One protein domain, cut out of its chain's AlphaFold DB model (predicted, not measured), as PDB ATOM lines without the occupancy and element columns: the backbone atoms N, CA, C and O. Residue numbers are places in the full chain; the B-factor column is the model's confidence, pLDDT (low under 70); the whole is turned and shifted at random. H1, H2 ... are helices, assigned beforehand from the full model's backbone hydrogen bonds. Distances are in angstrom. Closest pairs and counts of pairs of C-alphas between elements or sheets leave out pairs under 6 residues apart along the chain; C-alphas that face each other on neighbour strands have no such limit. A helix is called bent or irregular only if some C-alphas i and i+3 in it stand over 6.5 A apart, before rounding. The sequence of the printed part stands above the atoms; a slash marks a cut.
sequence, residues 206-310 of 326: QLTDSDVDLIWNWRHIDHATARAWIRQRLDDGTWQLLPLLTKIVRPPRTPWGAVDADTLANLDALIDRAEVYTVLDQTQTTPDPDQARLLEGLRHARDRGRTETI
ATOM      1  N   GLN A 206     220.236 442.790 479.820       88.81
ATOM      2  CA  GLN A 206     221.165 442.344 480.862       88.81
ATOM      3  C   GLN A 206     221.445 440.834 480.852       88.81
ATOM      4  O   GLN A 206     222.190 440.351 481.710       88.81
ATOM      5  N   LEU A 207     220.868 440.064 479.922       90.56
ATOM      6  CA  LEU A 207     221.269 438.671 479.723       90.56
ATOM      7  C   LEU A 207     222.685 438.615 479.145       90.56
ATOM      8  O   LEU A 207     222.980 439.240 478.118       90.56
ATOM      9  N   THR A 208     223.549 437.863 479.819       90.06
ATOM     10  CA  THR A 208     224.895 437.534 479.350       90.06
ATOM     11  C   THR A 208     224.837 436.363 478.373       90.06
ATOM     12  O   THR A 208     223.852 435.623 478.335       90.06
ATOM     13  N   ASP A 209     225.916 436.143 477.624       86.31
ATOM     14  CA  ASP A 209     226.038 434.969 476.752       86.31
ATOM     15  C   ASP A 209     225.888 433.658 477.541       86.31
ATOM     16  O   ASP A 209     225.255 432.719 477.064       86.31
ATOM     17  N   SER A 210     226.381 433.619 478.786       86.94
ATOM     18  CA  SER A 210     226.223 432.452 479.657       86.94
ATOM     19  C   SER A 210     224.764 432.197 480.035       86.94
ATOM     20  O   SER A 210     224.368 431.039 480.129       86.94
ATOM     21  N   ASP A 211     223.950 433.237 480.252       91.56
ATOM     22  CA  ASP A 211     222.519 433.052 480.535       91.56
ATOM     23  C   ASP A 211     221.791 432.502 479.305       91.56
ATOM     24  O   ASP A 211     220.954 431.609 479.417       91.56
ATOM     25  N   VAL A 212     222.138 433.007 478.117       90.31
ATOM     26  CA  VAL A 212     221.580 432.526 476.847       90.31
ATOM     27  C   VAL A 212     221.939 431.056 476.621       90.31
ATOM     28  O   VAL A 212     221.066 430.260 476.273       90.31
ATOM     29  N   ASP A 213     223.187 430.666 476.877       88.44
ATOM     30  CA  ASP A 213     223.627 429.276 476.753       88.44
ATOM     31  C   ASP A 213     222.932 428.362 477.787       88.44
ATOM     32  O   ASP A 213     222.582 427.222 477.469       88.44
ATOM     33  N   LEU A 214     222.653 428.845 479.005       92.44
ATOM     34  CA  LEU A 214     221.854 428.109 479.996       92.44
ATOM     35  C   LEU A 214     220.399 427.923 479.551       92.44
ATOM     36  O   LEU A 214     219.865 426.827 479.701       92.44
ATOM     37  N   ILE A 215     219.767 428.948 478.974       92.69
ATOM     38  CA  ILE A 215     218.404 428.846 478.422       92.69
ATOM     39  C   ILE A 215     218.356 427.787 477.315       92.69
ATOM     40  O   ILE A 215     217.462 426.935 477.301       92.69
ATOM     41  N   TRP A 216     219.344 427.794 476.417       89.31
ATOM     42  CA  TRP A 216     219.448 426.788 475.363       89.31
ATOM     43  C   TRP A 216     219.669 425.379 475.914       89.31
ATOM     44  O   TRP A 216     219.026 424.440 475.449       89.31
ATOM     45  N   ASN A 217     220.515 425.219 476.932       88.56
ATOM     46  CA  ASN A 217     220.691 423.929 477.599       88.56
ATOM     47  C   ASN A 217     219.408 423.461 478.295       88.56
ATOM     48  O   ASN A 217     219.066 422.285 478.202       88.56
ATOM     49  N   TRP A 218     218.659 424.362 478.936       93.50
ATOM     50  CA  TRP A 218     217.401 424.012 479.597       93.50
ATOM     51  C   TRP A 218     216.394 423.419 478.615       93.50
ATOM     52  O   TRP A 218     215.793 422.388 478.907       93.50
ATOM     53  N   ARG A 219     216.278 423.983 477.410       90.31
ATOM     54  CA  ARG A 219     215.423 423.433 476.349       90.31
ATOM     55  C   ARG A 219     215.674 421.944 476.093       90.31
ATOM     56  O   ARG A 219     214.729 421.184 475.911       90.31
ATOM     57  N   HIS A 220     216.941 421.544 476.054       86.00
ATOM     58  CA  HIS A 220     217.347 420.171 475.770       86.00
ATOM     59  C   HIS A 220     217.030 419.198 476.911       86.00
ATOM     60  O   HIS A 220     216.928 418.000 476.677       86.00
ATOM     61  N   ILE A 221     216.863 419.709 478.130       90.19
ATOM     62  CA  ILE A 221     216.559 418.915 479.321       90.19
ATOM     63  C   ILE A 221     215.050 418.852 479.570       90.19
ATOM     64  O   ILE A 221     214.508 417.785 479.835       90.19
ATOM     65  N   ASP A 222     214.372 419.995 479.502       91.06
ATOM     66  CA  ASP A 222     212.935 420.127 479.732       91.06
ATOM     67  C   ASP A 222     212.406 421.382 479.022       91.06
ATOM     68  O   ASP A 222     212.316 422.473 479.597       91.06
ATOM     69  N   HIS A 223     212.067 421.225 477.740       89.75
ATOM     70  CA  HIS A 223     211.544 422.312 476.912       89.75
ATOM     71  C   HIS A 223     210.226 422.884 477.450       89.75
ATOM     72  O   HIS A 223     210.017 424.092 477.366       89.75
ATOM     73  N   ALA A 224     209.351 422.054 478.028       90.88
ATOM     74  CA  ALA A 224     208.054 422.497 478.529       90.88
ATOM     75  C   ALA A 224     208.227 423.454 479.715       90.88
ATOM     76  O   ALA A 224     207.649 424.545 479.731       90.88
ATOM     77  N   THR A 225     209.080 423.091 480.674       92.56
ATOM     78  CA  THR A 225     209.366 423.945 481.828       92.56
ATOM     79  C   THR A 225     210.188 425.177 481.437       92.56
ATOM     80  O   THR A 225     209.921 426.264 481.955       92.56
ATOM     81  N   ALA A 226     211.140 425.051 480.504       93.12
ATOM     82  CA  ALA A 226     211.888 426.193 479.975       93.12
ATOM     83  C   ALA A 226     210.950 427.218 479.316       93.12
ATOM     84  O   ALA A 226     210.981 428.403 479.655       93.12
ATOM     85  N   ARG A 227     210.052 426.757 478.435       93.31
ATOM     86  CA  ARG A 227     209.046 427.588 477.762       93.31
ATOM     87  C   ARG A 227     208.095 428.253 478.752       93.31
ATOM     88  O   ARG A 227     207.855 429.452 478.641       93.31
ATOM     89  N   ALA A 228     207.589 427.518 479.743       92.88
ATOM     90  CA  ALA A 228     206.725 428.085 480.780       92.88
ATOM     91  C   ALA A 228     207.433 429.190 481.584       92.88
ATOM     92  O   ALA A 228     206.839 430.230 481.871       92.88
ATOM     93  N   TRP A 229     208.715 428.998 481.903       93.38
ATOM     94  CA  TRP A 229     209.508 429.989 482.628       93.38
ATOM     95  C   TRP A 229     209.785 431.245 481.790       93.38
ATOM     96  O   TRP A 229     209.604 432.353 482.290       93.38
ATOM     97  N   ILE A 230     210.150 431.099 480.510       92.62
ATOM     98  CA  ILE A 230     210.296 432.243 479.591       92.62
ATOM     99  C   ILE A 230     208.964 432.982 479.455       92.62
ATOM    100  O   ILE A 230     208.931 434.210 479.538       92.62
ATOM    101  N   ARG A 231     207.858 432.245 479.292       92.12
ATOM    102  CA  ARG A 231     206.523 432.828 479.150       92.12
ATOM    103  C   ARG A 231     206.148 433.680 480.355       92.12
ATOM    104  O   ARG A 231     205.713 434.809 480.171       92.12
ATOM    105  N   GLN A 232     206.405 433.188 481.564       92.06
ATOM    106  CA  GLN A 232     206.173 433.950 482.788       92.06
ATOM    107  C   GLN A 232     206.906 435.304 482.777       92.06
ATOM    108  O   GLN A 232     206.314 436.309 483.157       92.06
ATOM    109  N   ARG A 233     208.161 435.345 482.300       92.12
ATOM    110  CA  ARG A 233     208.962 436.583 482.206       92.12
ATOM    111  C   ARG A 233     208.478 437.548 481.125       92.12
ATOM    112  O   ARG A 233     208.725 438.746 481.219       92.12
ATOM    113  N   LEU A 234     207.845 437.035 480.075       90.88
ATOM    114  CA  LEU A 234     207.200 437.864 479.058       90.88
ATOM    115  C   LEU A 234     205.872 438.427 479.585       90.88
ATOM    116  O   LEU A 234     205.588 439.606 479.395       90.88
ATOM    117  N   ASP A 235     205.089 437.603 480.288       90.81
ATOM    118  CA  ASP A 235     203.783 437.973 480.845       90.81
ATOM    119  C   ASP A 235     203.882 438.994 481.982       90.81
ATOM    120  O   ASP A 235     203.057 439.903 482.069       90.81
ATOM    121  N   ASP A 236     204.894 438.877 482.847       89.75
ATOM    122  CA  ASP A 236     205.130 439.830 483.937       89.75
ATOM    123  C   ASP A 236     205.834 441.124 483.475       89.75
ATOM    124  O   ASP A 236     206.046 442.041 484.273       89.75
ATOM    125  N   GLY A 237     206.175 441.217 482.184       88.62
ATOM    126  CA  GLY A 237     206.844 442.365 481.579       88.62
ATOM    127  C   GLY A 237     208.313 442.524 481.978       88.62
ATOM    128  O   GLY A 237     208.925 443.528 481.609       88.62
ATOM    129  N   THR A 238     208.901 441.560 482.701       90.94
ATOM    130  CA  THR A 238     210.340 441.553 483.007       90.94
ATOM    131  C   THR A 238     211.139 441.529 481.711       90.94
ATOM    132  O   THR A 238     212.133 442.244 481.577       90.94
ATOM    133  N   TRP A 239     210.709 440.710 480.750       91.88
ATOM    134  CA  TRP A 239     211.321 440.569 479.439       91.88
ATOM    135  C   TRP A 239     210.417 441.083 478.334       91.88
ATOM    136  O   TRP A 239     209.196 440.961 478.371       91.88
ATOM    137  N   GLN A 240     211.057 441.616 477.302       88.69
ATOM    138  CA  GLN A 240     210.393 441.985 476.064       88.69
ATOM    139  C   GLN A 240     210.777 440.974 474.990       88.69
ATOM    140  O   GLN A 240     211.950 440.624 474.842       88.69
ATOM    141  N   LEU A 241     209.788 440.529 474.215       87.62
ATOM    142  CA  LEU A 241     209.974 439.455 473.246       87.62
ATOM    143  C   LEU A 241     211.032 439.792 472.186       87.62
ATOM    144  O   LEU A 241     211.910 438.979 471.924       87.62
ATOM    145  N   LEU A 242     211.009 440.992 471.600       84.50
ATOM    146  CA  LEU A 242     211.969 441.321 470.545       84.50
ATOM    147  C   LEU A 242     213.425 441.407 471.050       84.50
ATOM    148  O   LEU A 242     214.275 440.741 470.461       84.50
ATOM    149  N   PRO A 243     213.736 442.121 472.151       87.06
ATOM    150  CA  PRO A 243     215.058 442.046 472.775       87.06
ATOM    151  C   PRO A 243     215.506 440.618 473.114       87.06
ATOM    152  O   PRO A 243     216.686 440.297 472.978       87.06
ATOM    153  N   LEU A 244     214.574 439.748 473.518       88.88
ATOM    154  CA  LEU A 244     214.867 438.342 473.818       88.88
ATOM    155  C   LEU A 244     215.275 437.576 472.573       88.88
ATOM    156  O   LEU A 244     216.291 436.882 472.585       88.88
ATOM    157  N   LEU A 245     214.520 437.742 471.491       86.50
ATOM    158  CA  LEU A 245     214.845 437.125 470.217       86.50
ATOM    159  C   LEU A 245     216.209 437.606 469.708       86.50
ATOM    160  O   LEU A 245     216.977 436.775 469.243       86.50
ATOM    161  N   THR A 246     216.576 438.882 469.873       83.62
ATOM    162  CA  THR A 246     217.916 439.383 469.495       83.62
ATOM    163  C   THR A 246     219.052 438.727 470.280       83.62
ATOM    164  O   THR A 246     220.137 438.525 469.737       83.62
ATOM    165  N   LYS A 247     218.826 438.363 471.548       86.19
ATOM    166  CA  LYS A 247     219.821 437.660 472.374       86.19
ATOM    167  C   LYS A 247     219.917 436.174 472.031       86.19
ATOM    168  O   LYS A 247     221.014 435.631 471.940       86.19
ATOM    169  N   ILE A 248     218.772 435.513 471.868       85.75
ATOM    170  CA  ILE A 248     218.682 434.054 471.717       85.75
ATOM    171  C   ILE A 248     218.940 433.621 470.269       85.75
ATOM    172  O   ILE A 248     219.632 432.630 470.030       85.75
ATOM    173  N   VAL A 249     218.427 434.378 469.298       78.69
ATOM    174  CA  VAL A 249     218.690 434.185 467.871       78.69
ATOM    175  C   VAL A 249     219.931 434.986 467.531       78.69
ATOM    176  O   VAL A 249     219.845 436.163 467.184       78.69
ATOM    177  N   ARG A 250     221.109 434.362 467.652       66.12
ATOM    178  CA  ARG A 250     222.347 435.017 467.214       66.12
ATOM    179  C   ARG A 250     222.166 435.414 465.747       66.12
ATOM    180  O   ARG A 250     221.930 434.524 464.924       66.12
ATOM    181  N   PRO A 251     222.238 436.712 465.405       55.72
ATOM    182  CA  PRO A 251     221.980 437.127 464.048       55.72
ATOM    183  C   PRO A 251     223.000 436.462 463.115       55.72
ATOM    184  O   PRO A 251     224.166 436.260 463.487       55.72
ATOM    185  N   PRO A 252     222.571 436.095 461.904       53.56
ATOM    186  CA  PRO A 252     223.457 435.538 460.904       53.56
ATOM    187  C   PRO A 252     224.643 436.489 460.695       53.56
ATOM    188  O   PRO A 252     224.473 437.691 460.505       53.56
ATOM    189  N   ARG A 253     225.873 435.953 460.731       49.94
ATOM    190  CA  ARG A 253     227.118 436.745 460.585       49.94
ATOM    191  C   ARG A 253     227.237 437.464 459.237       49.94
ATOM    192  O   ARG A 253     228.135 438.277 459.048       49.94
ATOM    193  N   THR A 254     226.360 437.142 458.296       46.12
ATOM    194  CA  THR A 254     226.241 437.809 457.005       46.12
ATOM    195  C   THR A 254     224.835 438.386 456.880       46.12
ATOM    196  O   THR A 254     223.886 437.756 457.346       46.12
ATOM    197  N   PRO A 255     224.669 439.547 456.223       49.47
ATOM    198  CA  PRO A 255     223.368 440.201 456.082       49.47
ATOM    199  C   PRO A 255     222.309 439.326 455.388       49.47
ATOM    200  O   PRO A 255     221.134 439.661 455.436       49.47
ATOM    201  N   TRP A 256     222.709 438.232 454.728       46.91
ATOM    202  CA  TRP A 256     221.823 437.319 453.995       46.91
ATOM    203  C   TRP A 256     221.850 435.896 454.555       46.91
ATOM    204  O   TRP A 256     221.277 434.986 453.953       46.91
ATOM    205  N   GLY A 257     222.557 435.659 455.666       54.56
ATOM    206  CA  GLY A 257     222.497 434.361 456.316       54.56
ATOM    207  C   GLY A 257     221.060 434.146 456.763       54.56
ATOM    208  O   GLY A 257     220.454 435.014 457.378       54.56
ATOM    209  N   ALA A 258     220.463 433.037 456.367       59.38
ATOM    210  CA  ALA A 258     219.073 432.802 456.687       59.38
ATOM    211  C   ALA A 258     218.981 432.222 458.103       59.38
ATOM    212  O   ALA A 258     219.805 431.387 458.473       59.38
ATOM    213  N   VAL A 259     217.966 432.619 458.876       70.00
ATOM    214  CA  VAL A 259     217.531 431.799 460.014       70.00
ATOM    215  C   VAL A 259     217.126 430.446 459.424       70.00
ATOM    216  O   VAL A 259     216.245 430.385 458.559       70.00
ATOM    217  N   ASP A 260     217.843 429.384 459.772       71.44
ATOM    218  CA  ASP A 260     217.591 428.050 459.230       71.44
ATOM    219  C   ASP A 260     216.375 427.385 459.900       71.44
ATOM    220  O   ASP A 260     215.794 427.893 460.866       71.44
ATOM    221  N   ALA A 261     215.929 426.270 459.316       72.12
ATOM    222  CA  ALA A 261     214.776 425.524 459.814       72.12
ATOM    223  C   ALA A 261     215.013 425.007 461.241       72.12
ATOM    224  O   ALA A 261     214.093 425.040 462.059       72.12
ATOM    225  N   ASP A 262     216.251 424.621 461.552       73.12
ATOM    226  CA  ASP A 262     216.649 424.154 462.877       73.12
ATOM    227  C   ASP A 262     216.505 425.269 463.909       73.12
ATOM    228  O   ASP A 262     215.884 425.067 464.946       73.12
ATOM    229  N   THR A 263     216.976 426.480 463.612       75.62
ATOM    230  CA  THR A 263     216.810 427.645 464.489       75.62
ATOM    231  C   THR A 263     215.333 427.953 464.728       75.62
ATOM    232  O   THR A 263     214.951 428.236 465.860       75.62
ATOM    233  N   LEU A 264     214.474 427.847 463.708       76.19
ATOM    234  CA  LEU A 264     213.028 428.036 463.878       76.19
ATOM    235  C   LEU A 264     212.374 426.946 464.738       76.19
ATOM    236  O   LEU A 264     211.557 427.271 465.597       76.19
ATOM    237  N   ALA A 265     212.721 425.676 464.530       78.62
ATOM    238  CA  ALA A 265     212.227 424.574 465.357       78.62
ATOM    239  C   ALA A 265     212.732 424.694 466.807       78.62
ATOM    240  O   ALA A 265     212.009 424.427 467.767       78.62
ATOM    241  N   ASN A 266     213.970 425.155 466.969       78.50
ATOM    242  CA  ASN A 266     214.586 425.414 468.260       78.50
ATOM    243  C   ASN A 266     213.906 426.577 468.992       78.50
ATOM    244  O   ASN A 266     213.725 426.501 470.206       78.50
ATOM    245  N   LEU A 267     213.490 427.612 468.259       82.25
ATOM    246  CA  LEU A 267     212.705 428.712 468.804       82.25
ATOM    247  C   LEU A 267     211.315 428.270 469.236       82.25
ATOM    248  O   LEU A 267     210.934 428.613 470.342       82.25
ATOM    249  N   ASP A 268     210.600 427.479 468.433       84.25
ATOM    250  CA  ASP A 268     209.236 427.026 468.758       84.25
ATOM    251  C   ASP A 268     209.163 426.232 470.081       84.25
ATOM    252  O   ASP A 268     208.202 426.312 470.855       84.25
ATOM    253  N   ALA A 269     210.244 425.513 470.391       82.75
ATOM    254  CA  ALA A 269     210.407 424.803 471.654       82.75
ATOM    255  C   ALA A 269     210.576 425.731 472.875       82.75
ATOM    256  O   ALA A 269     210.328 425.293 473.996       82.75
ATOM    257  N   LEU A 270     210.996 426.986 472.684       85.88
ATOM    258  CA  LEU A 270     211.195 427.982 473.746       85.88
ATOM    259  C   LEU A 270     210.096 429.055 473.779       85.88
ATOM    260  O   LEU A 270     209.693 429.489 474.855       85.88
ATOM    261  N   ILE A 271     209.630 429.497 472.612       86.88
ATOM    262  CA  ILE A 271     208.670 430.580 472.389       86.88
ATOM    263  C   ILE A 271     207.761 430.146 471.242       86.88
ATOM    264  O   ILE A 271     208.255 429.757 470.190       86.88
ATOM    265  N   ASP A 272     206.444 430.250 471.413       83.00
ATOM    266  CA  ASP A 272     205.499 429.839 470.373       83.00
ATOM    267  C   ASP A 272     205.770 430.553 469.040       83.00
ATOM    268  O   ASP A 272     205.808 431.788 468.968       83.00
ATOM    269  N   ARG A 273     205.918 429.786 467.958       79.19
ATOM    270  CA  ARG A 273     206.149 430.334 466.620       79.19
ATOM    271  C   ARG A 273     205.042 431.290 466.165       79.19
ATOM    272  O   ARG A 273     205.337 432.245 465.445       79.19
ATOM    273  N   ALA A 274     203.791 431.086 466.582       78.62
ATOM    274  CA  ALA A 274     202.691 432.001 466.273       78.62
ATOM    275  C   ALA A 274     202.885 433.378 466.930       78.62
ATOM    276  O   ALA A 274     202.570 434.412 466.335       78.62
ATOM    277  N   GLU A 275     203.458 433.407 468.132       78.75
ATOM    278  CA  GLU A 275     203.766 434.641 468.846       78.75
ATOM    279  C   GLU A 275     204.914 435.399 468.170       78.75
ATOM    280  O   GLU A 275     204.802 436.602 467.917       78.75
ATOM    281  N   VAL A 276     205.970 434.681 467.766       79.12
ATOM    282  CA  VAL A 276     207.065 435.249 466.964       79.12
ATOM    283  C   VAL A 276     206.510 435.888 465.690       79.12
ATOM    284  O   VAL A 276     206.861 437.017 465.355       79.12
ATOM    285  N   TYR A 277     205.597 435.207 464.994       78.75
ATOM    286  CA  TYR A 277     204.984 435.720 463.767       78.75
ATOM    287  C   TYR A 277     204.064 436.913 463.992       78.75
ATOM    288  O   TYR A 277     204.077 437.833 463.178       78.75
ATOM    289  N   THR A 278     203.360 436.958 465.119       79.31
ATOM    290  CA  THR A 278     202.554 438.123 465.497       79.31
ATOM    291  C   THR A 278     203.430 439.369 465.648       79.31
ATOM    292  O   THR A 278     203.059 440.436 465.169       79.31
ATOM    293  N   VAL A 279     204.627 439.239 466.234       74.19
ATOM    294  CA  VAL A 279     205.593 440.349 466.326       74.19
ATOM    295  C   VAL A 279     206.171 440.731 464.961       74.19
ATOM    296  O   VAL A 279     206.371 441.915 464.706       74.19
ATOM    297  N   LEU A 280     206.406 439.774 464.053       71.88
ATOM    298  CA  LEU A 280     206.882 440.083 462.692       71.88
ATOM    299  C   LEU A 280     205.890 440.927 461.887       71.88
ATOM    300  O   LEU A 280     206.324 441.716 461.036       71.88
ATOM    301  N   ASP A 281     204.597 440.717 462.139       73.19
ATOM    302  CA  ASP A 281     203.485 441.386 461.466       73.19
ATOM    303  C   ASP A 281     203.144 442.746 462.102       73.19
ATOM    304  O   ASP A 281     202.462 443.564 461.482       73.19
ATOM    305  N   GLN A 282     203.659 443.037 463.302       72.12
ATOM    306  CA  GLN A 282     203.562 444.364 463.903       72.12
ATOM    307  C   GLN A 282     204.525 445.340 463.211       72.12
ATOM    308  O   GLN A 282     205.735 445.119 463.119       72.12
ATOM    309  N   THR A 283     203.996 446.470 462.744       54.44
ATOM    310  CA  THR A 283     204.792 447.597 462.251       54.44
ATOM    311  C   THR A 283     205.492 448.280 463.423       54.44
ATOM    312  O   THR A 283     204.914 449.128 464.100       54.44
ATOM    313  N   GLN A 284     206.753 447.928 463.672       60.12
ATOM    314  CA  GLN A 284     207.599 448.740 464.543       60.12
ATOM    315  C   GLN A 284     207.982 450.037 463.842       60.12
ATOM    316  O   GLN A 284     208.467 450.033 462.713       60.12
ATOM    317  N   THR A 285     207.766 451.154 464.530       53.22
ATOM    318  CA  THR A 285     207.982 452.502 463.999       53.22
ATOM    319  C   THR A 285     209.464 452.848 463.816       53.22
ATOM    320  O   THR A 285     209.760 453.687 462.970       53.22
ATOM    321  N   THR A 286     210.382 452.174 464.527       63.59
ATOM    322  CA  THR A 286     211.847 452.279 464.337       63.59
ATOM    323  C   THR A 286     212.589 451.185 465.138       63.59
ATOM    324  O   THR A 286     212.972 451.427 466.282       63.59
ATOM    325  N   PRO A 287     212.782 449.963 464.601       71.50
ATOM    326  CA  PRO A 287     213.666 448.972 465.225       71.50
ATOM    327  C   PRO A 287     215.130 449.439 465.192       71.50
ATOM    328  O   PRO A 287     215.542 450.129 464.254       71.50
ATOM    329  N   ASP A 288     215.935 449.035 466.180       79.31
ATOM    330  CA  ASP A 288     217.396 449.177 466.081       79.31
ATOM    331  C   ASP A 288     217.942 448.308 464.918       79.31
ATOM    332  O   ASP A 288     217.310 447.308 464.560       79.31
ATOM    333  N   PRO A 289     219.086 448.669 464.301       79.56
ATOM    334  CA  PRO A 289     219.744 447.872 463.265       79.56
ATOM    335  C   PRO A 289     219.772 446.351 463.487       79.56
ATOM    336  O   PRO A 289     219.519 445.602 462.539       79.56
ATOM    337  N   ASP A 290     220.061 445.875 464.699       75.81
ATOM    338  CA  ASP A 290     220.163 444.435 464.965       75.81
ATOM    339  C   ASP A 290     218.785 443.764 465.028       75.81
ATOM    340  O   ASP A 290     218.580 442.691 464.454       75.81
ATOM    341  N   GLN A 291     217.803 444.438 465.626       79.25
ATOM    342  CA  GLN A 291     216.401 444.019 465.587       79.25
ATOM    343  C   GLN A 291     215.846 443.989 464.158       79.25
ATOM    344  O   GLN A 291     215.160 443.039 463.781       79.25
ATOM    345  N   ALA A 292     216.166 444.990 463.336       79.62
ATOM    346  CA  ALA A 292     215.722 445.057 461.947       79.62
ATOM    347  C   ALA A 292     216.227 443.854 461.131       79.62
ATOM    348  O   ALA A 292     215.435 443.200 460.450       79.62
ATOM    349  N   ARG A 293     217.518 443.517 461.266       78.19
ATOM    350  CA  ARG A 293     218.136 442.350 460.608       78.19
ATOM    351  C   ARG A 293     217.502 441.034 461.047       78.19
ATOM    352  O   ARG A 293     217.240 440.167 460.217       78.19
ATOM    353  N   LEU A 294     217.244 440.881 462.345       80.75
ATOM    354  CA  LEU A 294     216.592 439.689 462.877       80.75
ATOM    355  C   LEU A 294     215.176 439.517 462.312       80.75
ATOM    356  O   LEU A 294     214.826 438.433 461.844       80.75
ATOM    357  N   LEU A 295     214.368 440.580 462.339       80.62
ATOM    358  CA  LEU A 295     213.003 440.562 461.812       80.62
ATOM    359  C   LEU A 295     212.991 440.232 460.310       80.62
ATOM    360  O   LEU A 295     212.149 439.455 459.860       80.62
ATOM    361  N   GLU A 296     213.929 440.779 459.533       80.38
ATOM    362  CA  GLU A 296     214.105 440.452 458.113       80.38
ATOM    363  C   GLU A 296     214.451 438.968 457.904       80.38
ATOM    364  O   GLU A 296     213.778 438.277 457.134       80.38
ATOM    365  N   GLY A 297     215.422 438.436 458.655       78.44
ATOM    366  CA  GLY A 297     215.797 437.021 458.597       78.44
ATOM    367  C   GLY A 297     214.647 436.071 458.959       78.44
ATOM    368  O   GLY A 297     214.424 435.070 458.272       78.44
ATOM    369  N   LEU A 298     213.870 436.404 459.994       79.62
ATOM    370  CA  LEU A 298     212.694 435.635 460.415       79.62
ATOM    371  C   LEU A 298     211.557 435.683 459.379       79.62
ATOM    372  O   LEU A 298     210.913 434.658 459.138       79.62
ATOM    373  N   ARG A 299     211.332 436.832 458.720       82.25
ATOM    374  CA  ARG A 299     210.371 436.958 457.605       82.25
ATOM    375  C   ARG A 299     210.775 436.077 456.427       82.25
ATOM    376  O   ARG A 299     209.969 435.269 455.972       82.25
ATOM    377  N   HIS A 300     212.039 436.135 456.009       79.25
ATOM    378  CA  HIS A 300     212.549 435.272 454.942       79.25
ATOM    379  C   HIS A 300     212.417 433.780 455.263       79.25
ATOM    380  O   HIS A 300     212.095 432.978 454.384       79.25
ATOM    381  N   ALA A 301     212.658 433.377 456.512       77.94
ATOM    382  CA  ALA A 301     212.513 431.984 456.926       77.94
ATOM    383  C   ALA A 301     211.042 431.523 456.934       77.94
ATOM    384  O   ALA A 301     210.742 430.416 456.482       77.94
ATOM    385  N   ARG A 302     210.110 432.386 457.363       79.69
ATOM    386  CA  ARG A 302     208.661 432.142 457.263       79.69
ATOM    387  C   ARG A 302     208.217 431.933 455.814       79.69
ATOM    388  O   ARG A 302     207.479 430.988 455.534       79.69
ATOM    389  N   ASP A 303     208.663 432.798 454.910       80.56
ATOM    390  CA  ASP A 303     208.217 432.784 453.515       80.56
ATOM    391  C   ASP A 303     208.781 431.573 452.748       80.56
ATOM    392  O   ASP A 303     208.057 430.937 451.976       80.56
ATOM    393  N   ARG A 304     210.025 431.158 453.041       78.06
ATOM    394  CA  ARG A 304     210.587 429.892 452.531       78.06
ATOM    395  C   ARG A 304     209.780 428.677 452.983       78.06
ATOM    396  O   ARG A 304     209.355 427.896 452.137       78.06
ATOM    397  N   GLY A 305     209.480 428.568 454.280       70.56
ATOM    398  CA  GLY A 305     208.703 427.440 454.810       70.56
ATOM    399  C   GLY A 305     207.298 427.331 454.203       70.56
ATOM    400  O   GLY A 305     206.813 426.231 453.940       70.56
ATOM    401  N   ARG A 306     206.645 428.464 453.900       71.50
ATOM    402  CA  ARG A 306     205.362 428.474 453.170       71.50
ATOM    403  C   ARG A 306     205.501 427.946 451.743       71.50
ATOM    404  O   ARG A 306     204.636 427.203 451.291       71.50
ATOM    405  N   THR A 307     206.577 428.309 451.053       66.69
ATOM    406  CA  THR A 307     206.815 427.908 449.657       66.69
ATOM    407  C   THR A 307     207.096 426.405 449.544       66.69
ATOM    408  O   THR A 307     206.559 425.751 448.653       66.69
ATOM    409  N   GLU A 308     207.850 425.837 450.489       61.59
ATOM    410  CA  GLU A 308     208.130 424.394 450.565       61.59
ATOM    411  C   GLU A 308     206.871 423.571 450.894       61.59
ATOM    412  O   GLU A 308     206.643 422.520 450.297       61.59
ATOM    413  N   THR A 309     205.995 424.085 451.766       59.06
ATOM    414  CA  THR A 309     204.724 423.420 452.125       59.06
ATOM    415  C   THR A 309     203.743 423.361 450.942       59.06
ATOM    416  O   THR A 309     202.976 422.411 450.818       59.06
ATOM    417  N   ILE A 310     203.776 424.346 450.038       56.66
ATOM    418  CA  ILE A 310     202.924 424.383 448.833       56.66
ATOM    419  C   ILE A 310     203.431 423.412 447.746       56.66
ATOM    420  O   ILE A 310     202.660 423.000 446.881       56.66
TER     421      ILE A 310
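AT A GLANCE: This is residues 206 to 310 of the 326 residues of an uncharacterized protein of Kitasatospora gansuensis (UniProt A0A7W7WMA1). A long helix H1, folded back on itself as a V of two arms, makes one side of the domain, and the long helix H5 makes the opposite side. Three short helices, H2, H3 and H4, fill the space between them, with H2 nearest the middle and a long loop, residues 249 to 260, linking H2 to H3. The printed part has 105 residues with five named helices, H1 to H5 in that order along the chain, and no named strand; its class is all helix. The whole is compact, with a radius of gyration of the C-alphas of 13.6 A and spans of 33 by 31 by 25 A.

IN THESE COORDINATES: By its hydrogen bonds H1, residues 209 to 235, was assigned as one helix, but it is bent: C-alphas 221 and 224 are 9.3 A apart. Its arm H1a, residues 209 to 221, begins with C-alpha 209 at (226.038, 434.969, 476.752) and is 18.8 A from first to last C-alpha; its arm H1b, residues 224 to 235, is 16.2 A. H2 is residues 241 to 248, 10.4 A, H3 is residues 261 to 268, 10.6 A, and H4 is residues 273 to 281, 12.5 A. H5, residues 289 to 310, is 32.3 A and ends with C-alpha 310 at (202.924, 424.383, 448.833).

HOW THE PARTS SIT: H1a and H1b touch at a steep tilt of 46 degrees and run opposite ways; their closest C-alphas, of Arg 219 and Ala 226, are 5.8 A apart. H2 is close to H1a but not clearly touching, with the C-alphas of Val 212 and Ile 248 closest at 6.1 A. H2 touches H5 about perpendicular, at 89 degrees, closest at the C-alphas of Thr 246 and Gln 291, 6.2 A. H4 and H5 only just touch, with 3 pairs of C-alphas within 8 A, closest those of Leu 280 and Leu 295 at 6.2 A; they stand at a steep tilt of 62 degrees, opposite ways. The helix packing is mostly crossed, with no touching pair at a shallow tilt. H3 touches no helix; it is near H1a, and the C-alphas of Leu 267 and Arg 273, its closest to H4, are 7.1 A apart. H1a and H1b are both apart from H4 and H5. Every O i to N i+4 pair is within hydrogen-bond range in H1b, H2, H3, H4 and H5, and 8 of 9 are in H1a.

THE WHOLE: The two C-alphas farthest apart, of Gln 206 and Ile 310, are 41.0 A apart. The printed part has no cut. The link from H2 to H3 is long, with 12 residues. The mean pLDDT of the printed part is 79.3, and it is under 70 at residues 250 to 258, 283 to 286 and 307 to 310.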